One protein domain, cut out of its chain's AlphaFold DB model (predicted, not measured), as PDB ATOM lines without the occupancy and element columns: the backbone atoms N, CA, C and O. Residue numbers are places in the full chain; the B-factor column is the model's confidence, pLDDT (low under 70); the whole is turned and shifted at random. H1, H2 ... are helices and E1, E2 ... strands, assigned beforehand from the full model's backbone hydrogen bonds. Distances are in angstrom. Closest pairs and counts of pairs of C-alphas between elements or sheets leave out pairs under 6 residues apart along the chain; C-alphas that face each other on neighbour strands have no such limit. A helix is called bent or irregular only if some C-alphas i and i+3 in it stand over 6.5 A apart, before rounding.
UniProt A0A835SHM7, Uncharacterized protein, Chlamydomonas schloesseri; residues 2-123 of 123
ATOM      1  N   ASN A   2     169.775 156.515 148.066       94.44
ATOM      2  CA  ASN A   2     170.193 157.340 146.911       94.44
ATOM      3  C   ASN A   2     171.465 156.840 146.179       94.44
ATOM      4  O   ASN A   2     171.419 156.577 144.983       94.44
ATOM      5  N   CYS A   3     172.571 156.596 146.897       95.31
ATOM      6  CA  CYS A   3     173.812 156.101 146.278       95.31
ATOM      7  C   CYS A   3     173.654 154.740 145.581       95.31
ATOM      8  O   CYS A   3     174.280 154.506 144.555       95.31
ATOM      9  N   TYR A   4     172.821 153.854 146.131       97.44
ATOM     10  CA  TYR A   4     172.537 152.551 145.531       97.44
ATOM     11  C   TYR A   4     171.757 152.714 144.222       97.44
ATOM     12  O   TYR A   4     172.151 152.168 143.199       97.44
ATOM     13  N   CYS A   5     170.709 153.543 144.219       97.25
ATOM     14  CA  CYS A   5     169.966 153.852 142.999       97.25
ATOM     15  C   CYS A   5     170.862 154.498 141.934       97.25
ATOM     16  O   CYS A   5     170.806 154.099 140.776       97.25
ATOM     17  N   ALA A   6     171.732 155.435 142.324       97.25
ATOM     18  CA  ALA A   6     172.676 156.077 141.412       97.25
ATOM     19  C   ALA A   6     173.677 155.082 140.800       97.25
ATOM     20  O   ALA A   6     173.969 155.170 139.611       97.25
ATOM     21  N   LEU A   7     174.170 154.121 141.592       97.75
ATOM     22  CA  LEU A   7     175.084 153.074 141.127       97.75
ATOM     23  C   LEU A   7     174.449 152.182 140.051       97.75
ATOM     24  O   LEU A   7     175.125 151.811 139.096       97.75
ATOM     25  N   HIS A   8     173.164 151.861 140.198       97.81
ATOM     26  CA  HIS A   8     172.443 150.942 139.306       97.81
ATOM     27  C   HIS A   8     171.591 151.635 138.235       97.81
ATOM     28  O   HIS A   8     170.919 150.970 137.452       97.81
ATOM     29  N   GLY A   9     171.603 152.970 138.183       96.81
ATOM     30  CA  GLY A   9     170.814 153.741 137.219       96.81
ATOM     31  C   GLY A   9     169.304 153.740 137.487       96.81
ATOM     32  O   GLY A   9     168.517 153.947 136.565       96.81
ATOM     33  N   TYR A  10     168.875 153.515 138.732       97.69
ATOM     34  CA  TYR A  10     167.463 153.559 139.116       97.69
ATOM     35  C   TYR A  10     167.001 154.981 139.441       97.69
ATOM     36  O   TYR A  10     167.741 155.784 140.013       97.69
ATOM     37  N   GLY A  11     165.727 155.269 139.163       96.88
ATOM     38  CA  GLY A  11     165.069 156.454 139.708       96.88
ATOM     39  C   GLY A  11     164.934 156.346 141.228       96.88
ATOM     40  O   GLY A  11     164.459 155.333 141.733       96.88
ATOM     41  N   TYR A  12     165.327 157.393 141.956       96.44
ATOM     42  CA  TYR A  12     165.120 157.501 143.401       96.44
ATOM     43  C   TYR A  12     164.210 158.685 143.707       96.44
ATOM     44  O   TYR A  12     164.537 159.825 143.382       96.44
ATOM     45  N   HIS A  13     163.083 158.405 144.360       96.19
ATOM     46  CA  HIS A  13     162.094 159.406 144.741       96.19
ATOM     47  C   HIS A  13     161.894 159.378 146.247       96.19
ATOM     48  O   HIS A  13     161.548 158.342 146.810       96.19
ATOM     49  N   LEU A  14     162.117 160.521 146.892       94.81
ATOM     50  CA  LEU A  14     161.853 160.709 148.312       94.81
ATOM     51  C   LEU A  14     160.690 161.682 148.475       94.81
ATOM     52  O   LEU A  14     160.756 162.829 148.037       94.81
ATOM     53  N   GLU A  15     159.633 161.195 149.107       93.81
ATOM     54  CA  GLU A  15     158.393 161.925 149.317       93.81
ATOM     55  C   GLU A  15     158.312 162.423 150.757       93.81
ATOM     56  O   GLU A  15     158.459 161.657 151.705       93.81
ATOM     57  N   TYR A  16     158.079 163.724 150.916       90.38
ATOM     58  CA  TYR A  16     158.042 164.385 152.227       90.38
ATOM     59  C   TYR A  16     156.622 164.706 152.701       90.38
ATOM     60  O   TYR A  16     156.437 165.225 153.800       90.38
ATOM     61  N   MET A  17     155.617 164.450 151.864       90.62
ATOM     62  CA  MET A  17     154.221 164.778 152.142       90.62
ATOM     63  C   MET A  17     153.374 163.508 152.168       90.62
ATOM     64  O   MET A  17     153.727 162.502 151.566       90.62
ATOM     65  N   ASN A  18     152.240 163.547 152.865       87.81
ATOM     66  CA  ASN A  18     151.208 162.530 152.693       87.81
ATOM     67  C   ASN A  18     150.261 163.011 151.578       87.81
ATOM     68  O   ASN A  18     149.619 164.048 151.765       87.81
ATOM     69  N   PRO A  19     150.151 162.304 150.439       89.44
ATOM     70  CA  PRO A  19     149.313 162.737 149.321       89.44
ATOM     71  C   PRO A  19     147.813 162.596 149.625       89.44
ATOM     72  O   PRO A  19     146.996 163.207 148.942       89.44
ATOM     73  N   LEU A  20     147.442 161.827 150.659       88.06
ATOM     74  CA  LEU A  20     146.078 161.711 151.177       88.06
ATOM     75  C   LEU A  20     146.084 161.956 152.694       88.06
ATOM     76  O   LEU A  20     145.981 161.004 153.471       88.06
ATOM     77  N   PRO A  21     146.208 163.219 153.144       86.75
ATOM     78  CA  PRO A  21     146.328 163.553 154.567       86.75
ATOM     79  C   PRO A  21     145.095 163.173 155.400       86.75
ATOM     80  O   PRO A  21     145.187 163.060 156.617       86.75
ATOM     81  N   GLN A  22     143.949 162.949 154.756       85.56
ATOM     82  CA  GLN A  22     142.727 162.441 155.375       85.56
ATOM     83  C   GLN A  22     142.759 160.931 155.676       85.56
ATOM     84  O   GLN A  22     141.816 160.421 156.274       85.56
ATOM     85  N   ARG A  23     143.803 160.208 155.248       81.50
ATOM     86  CA  ARG A  23     144.028 158.778 155.521       81.50
ATOM     87  C   ARG A  23     145.281 158.583 156.370       81.50
ATOM     88  O   ARG A  23     146.150 159.456 156.420       81.50
ATOM     89  N   HIS A  24     145.410 157.412 156.998       82.69
ATOM     90  CA  HIS A  24     146.640 157.053 157.705       82.69
ATOM     91  C   HIS A  24     147.835 157.045 156.734       82.69
ATOM     92  O   HIS A  24     147.688 156.666 155.572       82.69
ATOM     93  N   LEU A  25     149.029 157.437 157.194       83.69
ATOM     94  CA  LEU A  25     150.201 157.623 156.321       83.69
ATOM     95  C   LEU A  25     150.572 156.356 155.527       83.69
ATOM     96  O   LEU A  25     150.922 156.444 154.352       83.69
ATOM     97  N   PHE A  26     150.425 155.178 156.143       82.19
ATOM     98  CA  PHE A  26     150.696 153.877 155.516       82.19
ATOM     99  C   PHE A  26     149.749 153.546 154.358       82.19
ATOM    100  O   PHE A  26     150.116 152.802 153.459       82.19
ATOM    101  N   GLN A  27     148.565 154.152 154.341       84.31
ATOM    102  CA  GLN A  27     147.574 153.976 153.282       84.31
ATOM    103  C   GLN A  27     147.700 155.090 152.244       84.31
ATOM    104  O   GLN A  27     147.667 154.849 151.041       84.31
ATOM    105  N   GLY A  28     147.899 156.330 152.705       86.75
ATOM    106  CA  GLY A  28     148.060 157.489 151.834       86.75
ATOM    107  C   GLY A  28     149.241 157.339 150.878       86.75
ATOM    108  O   GLY A  28     149.110 157.660 149.697       86.75
ATOM    109  N   ARG A  29     150.355 156.754 151.338       88.62
ATOM    110  CA  ARG A  29     151.543 156.520 150.502       88.62
ATOM    111  C   ARG A  29     151.277 155.662 149.261       88.62
ATOM    112  O   ARG A  29     151.993 155.820 148.278       88.62
ATOM    113  N   LEU A  30     150.247 154.806 149.258       90.88
ATOM    114  CA  LEU A  30     149.904 153.961 148.106       90.88
ATOM    115  C   LEU A  30     149.586 154.790 146.852       90.88
ATOM    116  O   LEU A  30     149.793 154.319 145.738       90.88
ATOM    117  N   GLN A  31     149.169 156.055 147.007       92.31
ATOM    118  CA  GLN A  31     148.988 156.969 145.873       92.31
ATOM    119  C   GLN A  31     150.264 157.211 145.064       92.31
ATOM    120  O   GLN A  31     150.192 157.531 143.876       92.31
ATOM    121  N   TYR A  32     151.437 157.030 145.668       95.19
ATOM    122  CA  TYR A  32     152.694 157.202 144.957       95.19
ATOM    123  C   TYR A  32     152.920 156.147 143.877       95.19
ATOM    124  O   TYR A  32     153.553 156.461 142.871       95.19
ATOM    125  N   PHE A  33     152.323 154.957 143.984       95.62
ATOM    126  CA  PHE A  33     152.327 154.014 142.866       95.62
ATOM    127  C   PHE A  33     151.655 154.618 141.629       95.62
ATOM    128  O   PHE A  33     152.247 154.590 140.558       95.62
ATOM    129  N   PHE A  34     150.490 155.258 141.757       95.19
ATOM    130  CA  PHE A  34     149.813 155.879 140.607       95.19
ATOM    131  C   PHE A  34     150.577 157.074 140.030       95.19
ATOM    132  O   PHE A  34     150.471 157.354 138.838       95.19
ATOM    133  N   LYS A  35     151.375 157.765 140.855       96.38
ATOM    134  CA  LYS A  35     152.278 158.823 140.387       96.38
ATOM    135  C   LYS A  35     153.424 158.261 139.536       96.38
ATOM    136  O   LYS A  35     153.789 158.883 138.542       96.38
ATOM    137  N   TYR A  36     154.000 157.123 139.930       97.62
ATOM    138  CA  TYR A  36     155.262 156.630 139.368       97.62
ATOM    139  C   TYR A  36     155.122 155.490 138.358       97.62
ATOM    140  O   TYR A  36     155.890 155.464 137.399       97.62
ATOM    141  N   LEU A  37     154.139 154.598 138.500       96.56
ATOM    142  CA  LEU A  37     153.920 153.481 137.571       96.56
ATOM    143  C   LEU A  37     153.877 153.917 136.094       96.56
ATOM    144  O   LEU A  37     154.542 153.271 135.294       96.56
ATOM    145  N   PRO A  38     153.247 155.046 135.698       96.50
ATOM    146  CA  PRO A  38     153.243 155.466 134.293       96.50
ATOM    147  C   PRO A  38     154.630 155.762 133.695       96.50
ATOM    148  O   PRO A  38     154.755 155.884 132.480       96.50
ATOM    149  N   SER A  39     155.659 155.943 134.531       97.50
ATOM    150  CA  SER A  39     157.020 156.315 134.115       97.50
ATOM    151  C   SER A  39     158.055 155.202 134.313       97.50
ATOM    152  O   SER A  39     159.196 155.367 133.888       97.50
ATOM    153  N   TYR A  40     157.693 154.089 134.957       98.06
ATOM    154  CA  TYR A  40     158.621 153.018 135.320       98.06
ATOM    155  C   TYR A  40     158.003 151.647 135.047       98.06
ATOM    156  O   TYR A  40     156.842 151.420 135.358       98.06
ATOM    157  N   GLN A  41     158.789 150.694 134.533       97.06
ATOM    158  CA  GLN A  41     158.313 149.312 134.358       97.06
ATOM    159  C   GLN A  41     157.974 148.658 135.702       97.06
ATOM    160  O   GLN A  41     156.990 147.931 135.798       97.06
ATOM    161  N   TRP A  42     158.778 148.940 136.725       98.19
ATOM    162  CA  TRP A  42     158.625 148.437 138.081       98.19
ATOM    163  C   TRP A  42     158.827 149.581 139.070       98.19
ATOM    164  O   TRP A  42     159.757 150.377 138.930       98.19
ATOM    165  N   VAL A  43     157.968 149.654 140.082       98.00
ATOM    166  CA  VAL A  43     158.086 150.591 141.200       98.00
ATOM    167  C   VAL A  43     158.254 149.780 142.476       98.00
ATOM    168  O   VAL A  43     157.394 148.969 142.808       98.00
ATOM    169  N   LEU A  44     159.353 150.015 143.188       96.44
ATOM    170  CA  LEU A  44     159.558 149.530 144.548       96.44
ATOM    171  C   LEU A  44     159.120 150.617 145.526       96.44
ATOM    172  O   LEU A  44     159.684 151.713 145.523       96.44
ATOM    173  N   MET A  45     158.153 150.304 146.381       94.12
ATOM    174  CA  MET A  45     157.904 151.095 147.582       94.12
ATOM    175  C   MET A  45     158.711 150.495 148.725       94.12
ATOM    176  O   MET A  45     158.729 149.280 148.889       94.12
ATOM    177  N   ILE A  46     159.406 151.334 149.484       92.19
ATOM    178  CA  ILE A  46     160.313 150.889 150.538       92.19
ATOM    179  C   ILE A  46     160.266 151.854 151.718       92.19
ATOM    180  O   ILE A  46     160.137 153.067 151.526       92.19
ATOM    181  N   ASP A  47     160.357 151.313 152.928       88.31
ATOM    182  CA  ASP A  47     160.335 152.109 154.150       88.31
ATOM    183  C   ASP A  47     161.643 152.888 154.348       88.31
ATOM    184  O   ASP A  47     162.715 152.520 153.859       88.31
ATOM    185  N   ALA A  48     161.558 154.008 155.069       89.31
ATOM    186  CA  ALA A  48     162.689 154.914 155.272       89.31
ATOM    187  C   ALA A  48     163.807 154.313 156.147       89.31
ATOM    188  O   ALA A  48     164.945 154.780 156.097       89.31
ATOM    189  N   ASP A  49     163.484 153.297 156.943       89.88
ATOM    190  CA  ASP A  49     164.389 152.550 157.815       89.88
ATOM    191  C   ASP A  49     164.989 151.301 157.141       89.88
ATOM    192  O   ASP A  49     165.763 150.574 157.767       89.88
ATOM    193  N   VAL A  50     164.720 151.078 155.849       90.94
ATOM    194  CA  VAL A  50     165.312 149.980 155.075       90.94
ATOM    195  C   VAL A  50     166.545 150.456 154.309       90.94
ATOM    196  O   VAL A  50     166.544 151.463 153.592       90.94
ATOM    197  N   VAL A  51     167.630 149.686 154.423       92.19
ATOM    198  CA  VAL A  51     168.913 149.975 153.775       92.19
ATOM    199  C   VAL A  51     169.416 148.782 152.958       92.19
ATOM    200  O   VAL A  51     169.328 147.644 153.420       92.19
ATOM    201  N   PRO A  52     169.977 149.007 151.754       93.62
ATOM    202  CA  PRO A  52     170.616 147.939 150.997       93.62
ATOM    203  C   PRO A  52     171.891 147.493 151.720       93.62
ATOM    204  O   PRO A  52     172.738 148.319 152.064       93.62
ATOM    205  N   LEU A  53     172.028 146.186 151.942       94.31
ATOM    206  CA  LEU A  53     173.225 145.593 152.553       94.31
ATOM    207  C   LEU A  53     174.237 145.130 151.501       94.31
ATOM    208  O   LEU A  53     175.442 145.253 151.704       94.31
ATOM    209  N   ASN A  54     173.755 144.642 150.356       96.00
ATOM    210  CA  ASN A  54     174.587 144.302 149.209       96.00
ATOM    211  C   ASN A  54     174.412 145.363 148.118       96.00
ATOM    212  O   ASN A  54     173.422 145.364 147.393       96.00
ATOM    213  N   TYR A  55     175.391 146.258 147.994       96.00
ATOM    214  CA  TYR A  55     175.341 147.336 147.007       96.00
ATOM    215  C   TYR A  55     175.599 146.866 145.574       96.00
ATOM    216  O   TYR A  55     175.311 147.618 144.653       96.00
ATOM    217  N   PHE A  56     176.120 145.655 145.367       95.88
ATOM    218  CA  PHE A  56     176.492 145.159 144.040       95.88
ATOM    219  C   PHE A  56     175.427 144.264 143.407       95.88
ATOM    220  O   PHE A  56     175.454 144.074 142.194       95.88
ATOM    221  N   GLN A  57     174.478 143.749 144.194       96.88
ATOM    222  CA  GLN A  57     173.314 143.055 143.648       96.88
ATOM    223  C   GLN A  57     172.379 144.075 142.995       96.88
ATOM    224  O   GLN A  57     171.990 145.050 143.643       96.88
ATOM    225  N   SER A  58     172.008 143.843 141.740       96.44
ATOM    226  CA  SER A  58     170.986 144.627 141.047       96.44
ATOM    227  C   SER A  58     169.598 144.176 141.506       96.44
ATOM    228  O   SER A  58     169.345 142.977 141.632       96.44
ATOM    229  N   LEU A  59     168.670 145.115 141.720       94.81
ATOM    230  CA  LEU A  59     167.259 144.776 141.937       94.81
ATOM    231  C   LEU A  59     166.663 144.080 140.713       94.81
ATOM    232  O   LEU A  59     165.759 143.274 140.876       94.81
ATOM    233  N   ALA A  60     167.180 144.351 139.508       94.75
ATOM    234  CA  ALA A  60     166.702 143.715 138.283       94.75
ATOM    235  C   ALA A  60     166.888 142.190 138.300       94.75
ATOM    236  O   ALA A  60     166.092 141.485 137.692       94.75
ATOM    237  N   ASP A  61     167.881 141.686 139.039       95.00
ATOM    238  CA  ASP A  61     168.110 140.245 139.197       95.00
ATOM    239  C   ASP A  61     167.049 139.574 140.090       95.00
ATOM    240  O   ASP A  61     166.961 138.351 140.133       95.00
ATOM    241  N   LEU A  62     166.267 140.371 140.829       91.62
ATOM    242  CA  LEU A  62     165.187 139.921 141.713       91.62
ATOM    243  C   LEU A  62     163.804 140.029 141.053       91.62
ATOM    244  O   LEU A  62     162.815 139.597 141.642       91.62
ATOM    245  N   LEU A  63     163.715 140.653 139.874       95.69
ATOM    246  CA  LEU A  63     162.454 140.871 139.170       95.69
ATOM    247  C   LEU A  63     162.125 139.678 138.276       95.69
ATOM    248  O   LEU A  63     162.992 139.126 137.602       95.69
ATOM    249  N   ASP A  64     160.841 139.343 138.219       95.31
ATOM    250  CA  ASP A  64     160.304 138.301 137.355       95.31
ATOM    251  C   ASP A  64     159.046 138.830 136.653       95.31
ATOM    252  O   ASP A  64     158.009 139.081 137.268       95.31
ATOM    253  N   ASP A  65     159.160 139.015 135.336       96.00
ATOM    254  CA  ASP A  65     158.108 139.551 134.470       96.00
ATOM    255  C   ASP A  65     156.940 138.561 134.243       96.00
ATOM    256  O   ASP A  65     156.008 138.888 133.503       96.00
ATOM    257  N   SER A  66     156.948 137.372 134.849       96.62
ATOM    258  CA  SER A  66     155.758 136.514 134.940       96.62
ATOM    259  C   SER A  66     154.776 136.960 136.031       96.62
ATOM    260  O   SER A  66     153.628 136.512 136.030       96.62
ATOM    261  N   TYR A  67     155.189 137.884 136.905       96.19
ATOM    262  CA  TYR A  67     154.363 138.457 137.964       96.19
ATOM    263  C   TYR A  67     154.096 139.951 137.741       96.19
ATOM    264  O   TYR A  67     154.844 140.665 137.069       96.19
ATOM    265  N   ASP A  68     153.015 140.433 138.349       96.75
ATOM    266  CA  ASP A  68     152.651 141.855 138.373       96.75
ATOM    267  C   ASP A  68     152.982 142.529 139.710       96.75
ATOM    268  O   ASP A  68     153.093 143.754 139.789       96.75
ATOM    269  N   VAL A  69     153.140 141.730 140.767       95.06
ATOM    270  CA  VAL A  69     153.463 142.166 142.126       95.06
ATOM    271  C   VAL A  69     154.414 141.144 142.739       95.06
ATOM    272  O   VAL A  69     154.148 139.946 142.678       95.06
ATOM    273  N   ILE A  70     155.507 141.613 143.339       94.12
ATOM    274  CA  ILE A  70     156.477 140.763 144.040       94.12
ATOM    275  C   ILE A  70     156.596 141.271 145.467       94.12
ATOM    276  O   ILE A  70     157.032 142.403 145.695       94.12
ATOM    277  N   VAL A  71     156.208 140.429 146.419       91.25
ATOM    278  CA  VAL A  71     156.227 140.728 147.853       91.25
ATOM    279  C   VAL A  71     157.257 139.870 148.580       91.25
ATOM    280  O   VAL A  71     157.640 138.806 148.098       91.25
ATOM    281  N   THR A  72     157.685 140.322 149.760       87.12
ATOM    282  CA  THR A  72     158.572 139.544 150.636       87.12
ATOM    283  C   THR A  72     157.765 138.933 151.777       87.12
ATOM    284  O   THR A  72     157.132 139.661 152.544       87.12
ATOM    285  N   ASP A  73     157.792 137.607 151.888       84.81
ATOM    286  CA  ASP A  73     157.250 136.866 153.031       84.81
ATOM    287  C   ASP A  73     158.243 136.917 154.210       84.81
ATOM    288  O   ASP A  73     159.457 136.823 154.011       84.81
ATOM    289  N   ARG A  74     157.742 137.119 155.435       81.81
ATOM    290  CA  ARG A  74     158.565 137.219 156.656       81.81
ATOM    291  C   ARG A  74     158.681 135.903 157.440       81.81
ATOM    292  O   ARG A  74     159.159 135.922 158.574       81.81
ATOM    293  N   ASP A  75     158.241 134.787 156.864       80.50
ATOM    294  CA  ASP A  75     158.220 133.426 157.424       80.50
ATOM    295  C   ASP A  75     157.516 133.330 158.791       80.50
ATOM    296  O   ASP A  75     157.845 132.537 159.671       80.50
ATOM    297  N   ASN A  76     156.535 134.206 159.004       81.50
ATOM    298  CA  ASN A  76     155.739 134.298 160.229       81.50
ATOM    299  C   ASN A  76     154.245 134.548 159.934       81.50
ATOM    300  O   ASN A  76     153.492 134.919 160.834       81.50
ATOM    301  N   GLY A  77     153.823 134.363 158.676       74.19
ATOM    302  CA  GLY A  77     152.471 134.675 158.204       74.19
ATOM    303  C   GLY A  77     152.231 136.160 157.903       74.19
ATOM    304  O   GLY A  77     151.082 136.555 157.709       74.19
ATOM    305  N   GLU A  78     153.282 136.983 157.877       75.88
ATOM    306  CA  GLU A  78     153.239 138.399 157.518       75.88
ATOM    307  C   GLU A  78     153.962 138.656 156.191       75.88
ATOM    308  O   GLU A  78     155.025 138.097 155.914       75.88
ATOM    309  N   VAL A  79     153.410 139.571 155.397       81.94
ATOM    310  CA  VAL A  79     154.050 140.089 154.188       81.94
ATOM    311  C   VAL A  79     154.602 141.476 154.487       81.94
ATOM    312  O   VAL A  79     153.919 142.293 155.098       81.94
ATOM    313  N   GLN A  80     155.829 141.758 154.058       83.50
ATOM    314  CA  GLN A  80     156.463 143.058 154.259       83.50
ATOM    315  C   GLN A  80     155.842 144.141 153.358       83.50
ATOM    316  O   GLN A  80     155.672 143.937 152.156       83.50
ATOM    317  N   SER A  81     155.609 145.339 153.904       81.88
ATOM    318  CA  SER A  81     155.065 146.492 153.164       81.88
ATOM    319  C   SER A  81     156.023 147.115 152.134       81.88
ATOM    320  O   SER A  81     155.653 148.074 151.451       81.88
ATOM    321  N   SER A  82     157.235 146.566 151.996       90.00
ATOM    322  CA  SER A  82     158.199 146.905 150.949       90.00
ATOM    323  C   SER A  82     158.117 145.876 149.819       90.00
ATOM    324  O   SER A  82     158.530 144.730 149.990       90.00
ATOM    325  N   TYR A  83     157.560 146.268 148.674       93.06
ATOM    326  CA  TYR A  83     157.264 145.357 147.564       93.06
ATOM    327  C   TYR A  83     157.315 146.061 146.208       93.06
ATOM    328  O   TYR A  83     157.213 147.290 146.103       93.06
ATOM    329  N   PHE A  84     157.473 145.252 145.163       96.50
ATOM    330  CA  PHE A  84     157.481 145.704 143.781       96.50
ATOM    331  C   PHE A  84     156.086 145.612 143.173       96.50
ATOM    332  O   PHE A  84     155.390 144.613 143.346       96.50
ATOM    333  N   VAL A  85     155.721 146.626 142.394       97.44
ATOM    334  CA  VAL A  85     154.542 146.617 141.524       97.44
ATOM    335  C   VAL A  85     154.981 146.925 140.102       97.44
ATOM    336  O   VAL A  85     155.719 147.888 139.869       97.44
ATOM    337  N   ARG A  86     154.528 146.114 139.151       98.00
ATOM    338  CA  ARG A  86     154.764 146.321 137.726       98.00
ATOM    339  C   ARG A  86     153.778 147.338 137.166       98.00
ATOM    340  O   ARG A  86     152.606 147.358 137.541       98.00
ATOM    341  N   SER A  87     154.222 148.139 136.203       97.81
ATOM    342  CA  SER A  87     153.337 148.942 135.359       97.81
ATOM    343  C   SER A  87     152.579 148.038 134.386       97.81
ATOM    344  O   SER A  87     152.912 147.932 133.204       97.81
ATOM    345  N   SER A  88     151.548 147.379 134.902       97.31
ATOM    346  CA  SER A  88     150.605 146.551 134.161       97.31
ATOM    347  C   SER A  88     149.175 146.807 134.657       97.31
ATOM    348  O   SER A  88     148.991 147.303 135.773       97.31
ATOM    349  N   PRO A  89     148.138 146.443 133.876       96.56
ATOM    350  CA  PRO A  89     146.754 146.557 134.334       96.56
ATOM    351  C   PRO A  89     146.482 145.797 135.642       96.56
ATOM    352  O   PRO A  89     145.717 146.269 136.480       96.56
ATOM    353  N   ALA A  90     147.121 144.639 135.831       95.56
ATOM    354  CA  ALA A  90     146.971 143.829 137.035       95.56
ATOM    355  C   ALA A  90     147.715 144.435 138.238       95.56
ATOM    356  O   ALA A  90     147.138 144.507 139.322       95.56
ATOM    357  N   GLY A  91     148.934 144.953 138.050       95.69
ATOM    358  CA  GLY A  91     149.677 145.647 139.108       95.69
ATOM    359  C   GLY A  91     148.972 146.926 139.565       95.69
ATOM    360  O   GLY A  91     148.826 147.179 140.761       95.69
ATOM    361  N   GLU A  92     148.433 147.704 138.625       95.38
ATOM    362  CA  GLU A  92     147.603 148.864 138.950       95.38
ATOM    363  C   GLU A  92     146.310 148.452 139.673       95.38
ATOM    364  O   GLU A  92     145.929 149.066 140.675       95.38
ATOM    365  N   GLY A  93     145.649 147.393 139.194       93.75
ATOM    366  CA  GLY A  93     144.453 146.823 139.813       93.75
ATOM    367  C   GLY A  93     144.687 146.402 141.264       93.75
ATOM    368  O   GLY A  93     143.881 146.734 142.134       93.75
ATOM    369  N   PHE A  94     145.827 145.768 141.541       93.12
ATOM    370  CA  PHE A  94     146.246 145.385 142.885       93.12
ATOM    371  C   PHE A  94     146.343 146.591 143.827       93.12
ATOM    372  O   PHE A  94     145.724 146.598 144.892       93.12
ATOM    373  N   VAL A  95     147.048 147.655 143.422       92.06
ATOM    374  CA  VAL A  95     147.194 148.867 144.250       92.06
ATOM    375  C   VAL A  95     145.836 149.534 144.490       92.06
ATOM    376  O   VAL A  95     145.567 150.014 145.593       92.06
ATOM    377  N   ARG A  96     144.947 149.548 143.486       91.19
ATOM    378  CA  ARG A  96     143.581 150.080 143.639       91.19
ATOM    379  C   ARG A  96     142.781 149.284 144.664       91.19
ATOM    380  O   ARG A  96     142.108 149.890 145.496       91.19
ATOM    381  N   GLN A  97     142.866 147.957 144.617       88.25
ATOM    382  CA  GLN A  97     142.187 147.082 145.568       88.25
ATOM    383  C   GLN A  97     142.719 147.287 146.989       88.25
ATOM    384  O   GLN A  97     141.923 147.449 147.913       88.25
ATOM    385  N   GLN A  98     144.042 147.354 147.155       87.12
ATOM    386  CA  GLN A  98     144.672 147.623 148.444       87.12
ATOM    387  C   GLN A  98     144.199 148.957 149.027       87.12
ATOM    388  O   GLN A  98     143.688 148.994 150.141       87.12
ATOM    389  N   LEU A  99     144.267 150.033 148.236       85.44
ATOM    390  CA  LEU A  99     143.840 151.365 148.658       85.44
ATOM    391  C   LEU A  99     142.345 151.427 149.023       85.44
ATOM    392  O   LEU A  99     141.964 152.201 149.902       85.44
ATOM    393  N   ALA A 100     141.495 150.646 148.350       83.94
ATOM    394  CA  ALA A 100     140.067 150.571 148.652       83.94
ATOM    395  C   ALA A 100     139.781 149.805 149.955       83.94
ATOM    396  O   ALA A 100     138.893 150.196 150.710       83.94
ATOM    397  N   LEU A 101     140.531 148.735 150.238       79.00
ATOM    398  CA  LEU A 101     140.391 147.955 151.475       79.00
ATOM    399  C   LEU A 101     140.881 148.729 152.699       79.00
ATOM    400  O   LEU A 101     140.229 148.682 153.746       79.00
ATOM    401  N   SER A 102     141.942 149.515 152.526       71.75
ATOM    402  CA  SER A 102     142.494 150.416 153.536       71.75
ATOM    403  C   SER A 102     141.476 151.372 154.168       71.75
ATOM    404  O   SER A 102     141.635 151.778 155.317       71.75
ATOM    405  N   ASP A 103     140.398 151.715 153.463       64.94
ATOM    406  CA  ASP A 103     139.373 152.630 153.975       64.94
ATOM    407  C   ASP A 103     138.358 151.965 154.920       64.94
ATOM    408  O   ASP A 103     137.480 152.645 155.456       64.94
ATOM    409  N   THR A 104     138.417 150.641 155.106       58.78
ATOM    410  CA  THR A 104     137.266 149.898 155.637       58.78
ATOM    411  C   THR A 104     137.333 149.530 157.119       58.78
ATOM    412  O   THR A 104     136.260 149.323 157.696       58.78
ATOM    413  N   LYS A 105     138.505 149.465 157.783       55.56
ATOM    414  CA  LYS A 105     138.612 149.151 159.232       55.56
ATOM    415  C   LYS A 105     139.857 149.754 159.907       55.56
ATOM    416  O   LYS A 105     140.835 150.116 159.265       55.56
ATOM    417  N   ALA A 106     139.832 149.833 161.243       53.59
ATOM    418  CA  ALA A 106     141.038 150.030 162.047       53.59
ATOM    419  C   ALA A 106     141.815 148.706 162.091       53.59
ATOM    420  O   ALA A 106     141.391 147.762 162.760       53.59
ATOM    421  N   HIS A 107     142.918 148.623 161.353       56.88
ATOM    422  CA  HIS A 107     143.745 147.424 161.307       56.88
ATOM    423  C   HIS A 107     144.873 147.532 162.340       56.88
ATOM    424  O   HIS A 107     145.623 148.507 162.359       56.88
ATOM    425  N   ALA A 108     145.009 146.524 163.207       50.78
ATOM    426  CA  ALA A 108     146.302 146.273 163.833       50.78
ATOM    427  C   ALA A 108     147.289 145.990 162.692       50.78
ATOM    428  O   ALA A 108     146.976 145.168 161.834       50.78
ATOM    429  N   ASN A 109     148.438 146.672 162.673       59.50
ATOM    430  CA  ASN A 109     149.418 146.580 161.583       59.50
ATOM    431  C   ASN A 109     148.919 147.204 160.258       59.50
ATOM    432  O   ASN A 109     148.739 146.530 159.245       59.50
ATOM    433  N   TYR A 110     148.643 148.514 160.307       58.75
ATOM    434  CA  TYR A 110     148.111 149.354 159.217       58.75
ATOM    435  C   TYR A 110     148.870 149.288 157.875       58.75
ATOM    436  O   TYR A 110     148.370 149.802 156.879       58.75
ATOM    437  N   ASP A 111     150.085 148.748 157.852       60.72
ATOM    438  CA  ASP A 111     150.957 148.620 156.684       60.72
ATOM    439  C   ASP A 111     150.839 147.241 156.002       60.72
ATOM    440  O   ASP A 111     150.710 147.174 154.780       60.72
ATOM    441  N   ASN A 112     150.831 146.153 156.780       65.94
ATOM    442  CA  ASN A 112     150.919 144.775 156.277       65.94
ATOM    443  C   ASN A 112     149.565 144.049 156.267       65.94
ATOM    444  O   ASN A 112     149.353 143.140 155.464       65.94
ATOM    445  N   GLY A 113     148.623 144.451 157.130       60.59
ATOM    446  CA  GLY A 113     147.311 143.804 157.261       60.59
ATOM    447  C   GLY A 113     146.450 143.910 156.000       60.59
ATOM    448  O   GLY A 113     145.866 142.919 155.560       60.59
ATOM    449  N   ASP A 114     146.429 145.091 155.378       70.00
ATOM    450  CA  ASP A 114     145.694 145.325 154.128       70.00
ATOM    451  C   ASP A 114     146.333 144.549 152.966       70.00
ATOM    452  O   ASP A 114     145.634 143.984 152.125       70.00
ATOM    453  N   LEU A 115     147.669 144.475 152.946       75.62
ATOM    454  CA  LEU A 115     148.436 143.756 151.930       75.62
ATOM    455  C   LEU A 115     148.164 142.245 151.983       75.62
ATOM    456  O   LEU A 115     147.903 141.625 150.950       75.62
ATOM    457  N   LEU A 116     148.140 141.670 153.190       72.50
ATOM    458  CA  LEU A 116     147.745 140.277 153.426       72.50
ATOM    459  C   LEU A 116     146.326 140.000 152.918       72.50
ATOM    460  O   LEU A 116     146.082 138.977 152.279       72.50
ATOM    461  N   GLN A 117     145.386 140.917 153.158       70.06
ATOM    462  CA  GLN A 117     143.999 140.742 152.736       70.06
ATOM    463  C   GLN A 117     143.842 140.749 151.206       70.06
ATOM    464  O   GLN A 117     143.030 139.985 150.676       70.06
ATOM    465  N   VAL A 118     144.622 141.563 150.488       69.00
ATOM    466  CA  VAL A 118     144.647 141.537 149.015       69.00
ATOM    467  C   VAL A 118     145.235 140.221 148.508       69.00
ATOM    468  O   VAL A 118     144.623 139.587 147.651       69.00
ATOM    469  N   GLY A 119     146.365 139.773 149.068       61.44
ATOM    470  CA  GLY A 119     147.001 138.507 148.686       61.44
ATOM    471  C   GLY A 119     146.076 137.297 148.855       61.44
ATOM    472  O   GLY A 119     145.975 136.469 147.956       61.44
ATOM    473  N   LEU A 120     145.324 137.241 149.959       57.72
ATOM    474  CA  LEU A 120     144.336 136.185 150.227       57.72
ATOM    475  C   LEU A 120     143.085 136.249 149.333       57.72
ATOM    476  O   LEU A 120     142.354 135.270 149.241       57.72
ATOM    477  N   SER A 121     142.802 137.398 148.711       56.97
ATOM    478  CA  SER A 121     141.646 137.576 147.817       56.97
ATOM    479  C   SER A 121     141.970 137.276 146.347       56.97
ATOM    480  O   SER A 121     141.060 137.272 145.520       56.97
ATOM    481  N   ALA A 122     143.252 137.094 146.013       54.28
ATOM    482  CA  ALA A 122     143.745 136.832 144.659       54.28
ATOM    483  C   ALA A 122     143.920 135.330 144.341       54.28
ATOM    484  O   ALA A 122     144.294 134.988 143.218       54.28
ATOM    485  N   THR A 123     143.649 134.451 145.314       44.97
ATOM    486  CA  THR A 123     143.591 132.981 145.182       44.97
ATOM    487  C   THR A 123     142.163 132.492 145.011       44.97
ATOM    488  O   THR A 123     141.942 131.595 144.169       44.97
TER     489      THR A 123
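Overview. This is residues 2 to 123 of the 123 residues of an uncharacterized protein of Chlamydomonas schloesseri (UniProt A0A835SHM7). A short ribbon of two antiparallel strands, E1 and E2, forms the middle, with helices H3 and H5 packed on it and H6 packed on H5. Helices H1 and H4 lie far from the middle, toward the end of the longest axis opposite H6, and long stretches without named elements run between the parts. The printed part has 122 residues, with six named helices and two named strands in the order H1 H2 H3 E1 H4 E2 H5 H6. The class is mostly helix, though under half of the residues are in named elements. The whole is compact, with a radius of gyration of the C-alphas of 14.4 A and spans of 41 by 33 by 29 A.

Along the chain. H1, residues 2 to 8, begins at C-alpha 2 (170.193, 157.340, 146.911) and is 10.2 A long. H2 is residues 25 to 28, 5.0 A. H3, residues 31 to 39, spans 14.3 A and is irregular: C-alphas 35 and 38 are 7.0 A apart. E1, residues 42 to 45, is 9.9 A long. H4 is residues 59 to 62, 5.3 A. E2, residues 83 to 86, measures 10.2 A. H5, residues 89 to 101, is the longest helix at 18.3 A and begins at C-alpha 89 (146.754, 146.557, 134.334). H6, residues 113 to 121, spans 12.7 A and ends at C-alpha 121 (141.646, 137.576, 147.817).

Arrangement. E1 and E2 are antiparallel neighbours at 153 degrees, with N 43 and O 85 at 2.9 A and N 45 and O 83 at 3.2 A, within hydrogen-bond range. Residues 69 to 70 pair antiparallel with residues 84 to 85 of E2. The closest C-alphas of H3 and E1, those of Leu 37 and Val 43, are 6.2 A apart. Those of E2 and H5, Val 85 and Gly 91, are 5.5 A apart. H3 and H5 only just touch, with 3 pairs of C-alphas within 8 A, the closest being Phe 33 and Val 95 at 7.4 A; H5 does so with residues 92 to 95 alone. They run opposite ways at a shallow tilt of 8 degrees. H5 and H6 touch, closest at the C-alphas of Gln 98 and Val 118, 6.1 A, opposite ways at a steep tilt of 54 degrees. H2 is close to H5 but not clearly touching: the C-alphas of Gln 27 and Leu 99 are 6.5 A apart. H1 and H4 touch no helix. Every O i to N i+4 pair is within hydrogen-bond range in H1, H5 and H6, and 3 of 5 are in H3; H2 and H4 are too short for such a pair.

Size, cuts and confidence. The two C-alphas farthest apart, those of Phe 56 and Thr 104, are 41.2 A from each other. The printed part has no cut. The links H1 to H2, E1 to H4, H4 to E2 and H5 to H6 are long. The mean pLDDT of the printed part is 86.5, and residues 103 to 113 and 118 to 123 are under 70.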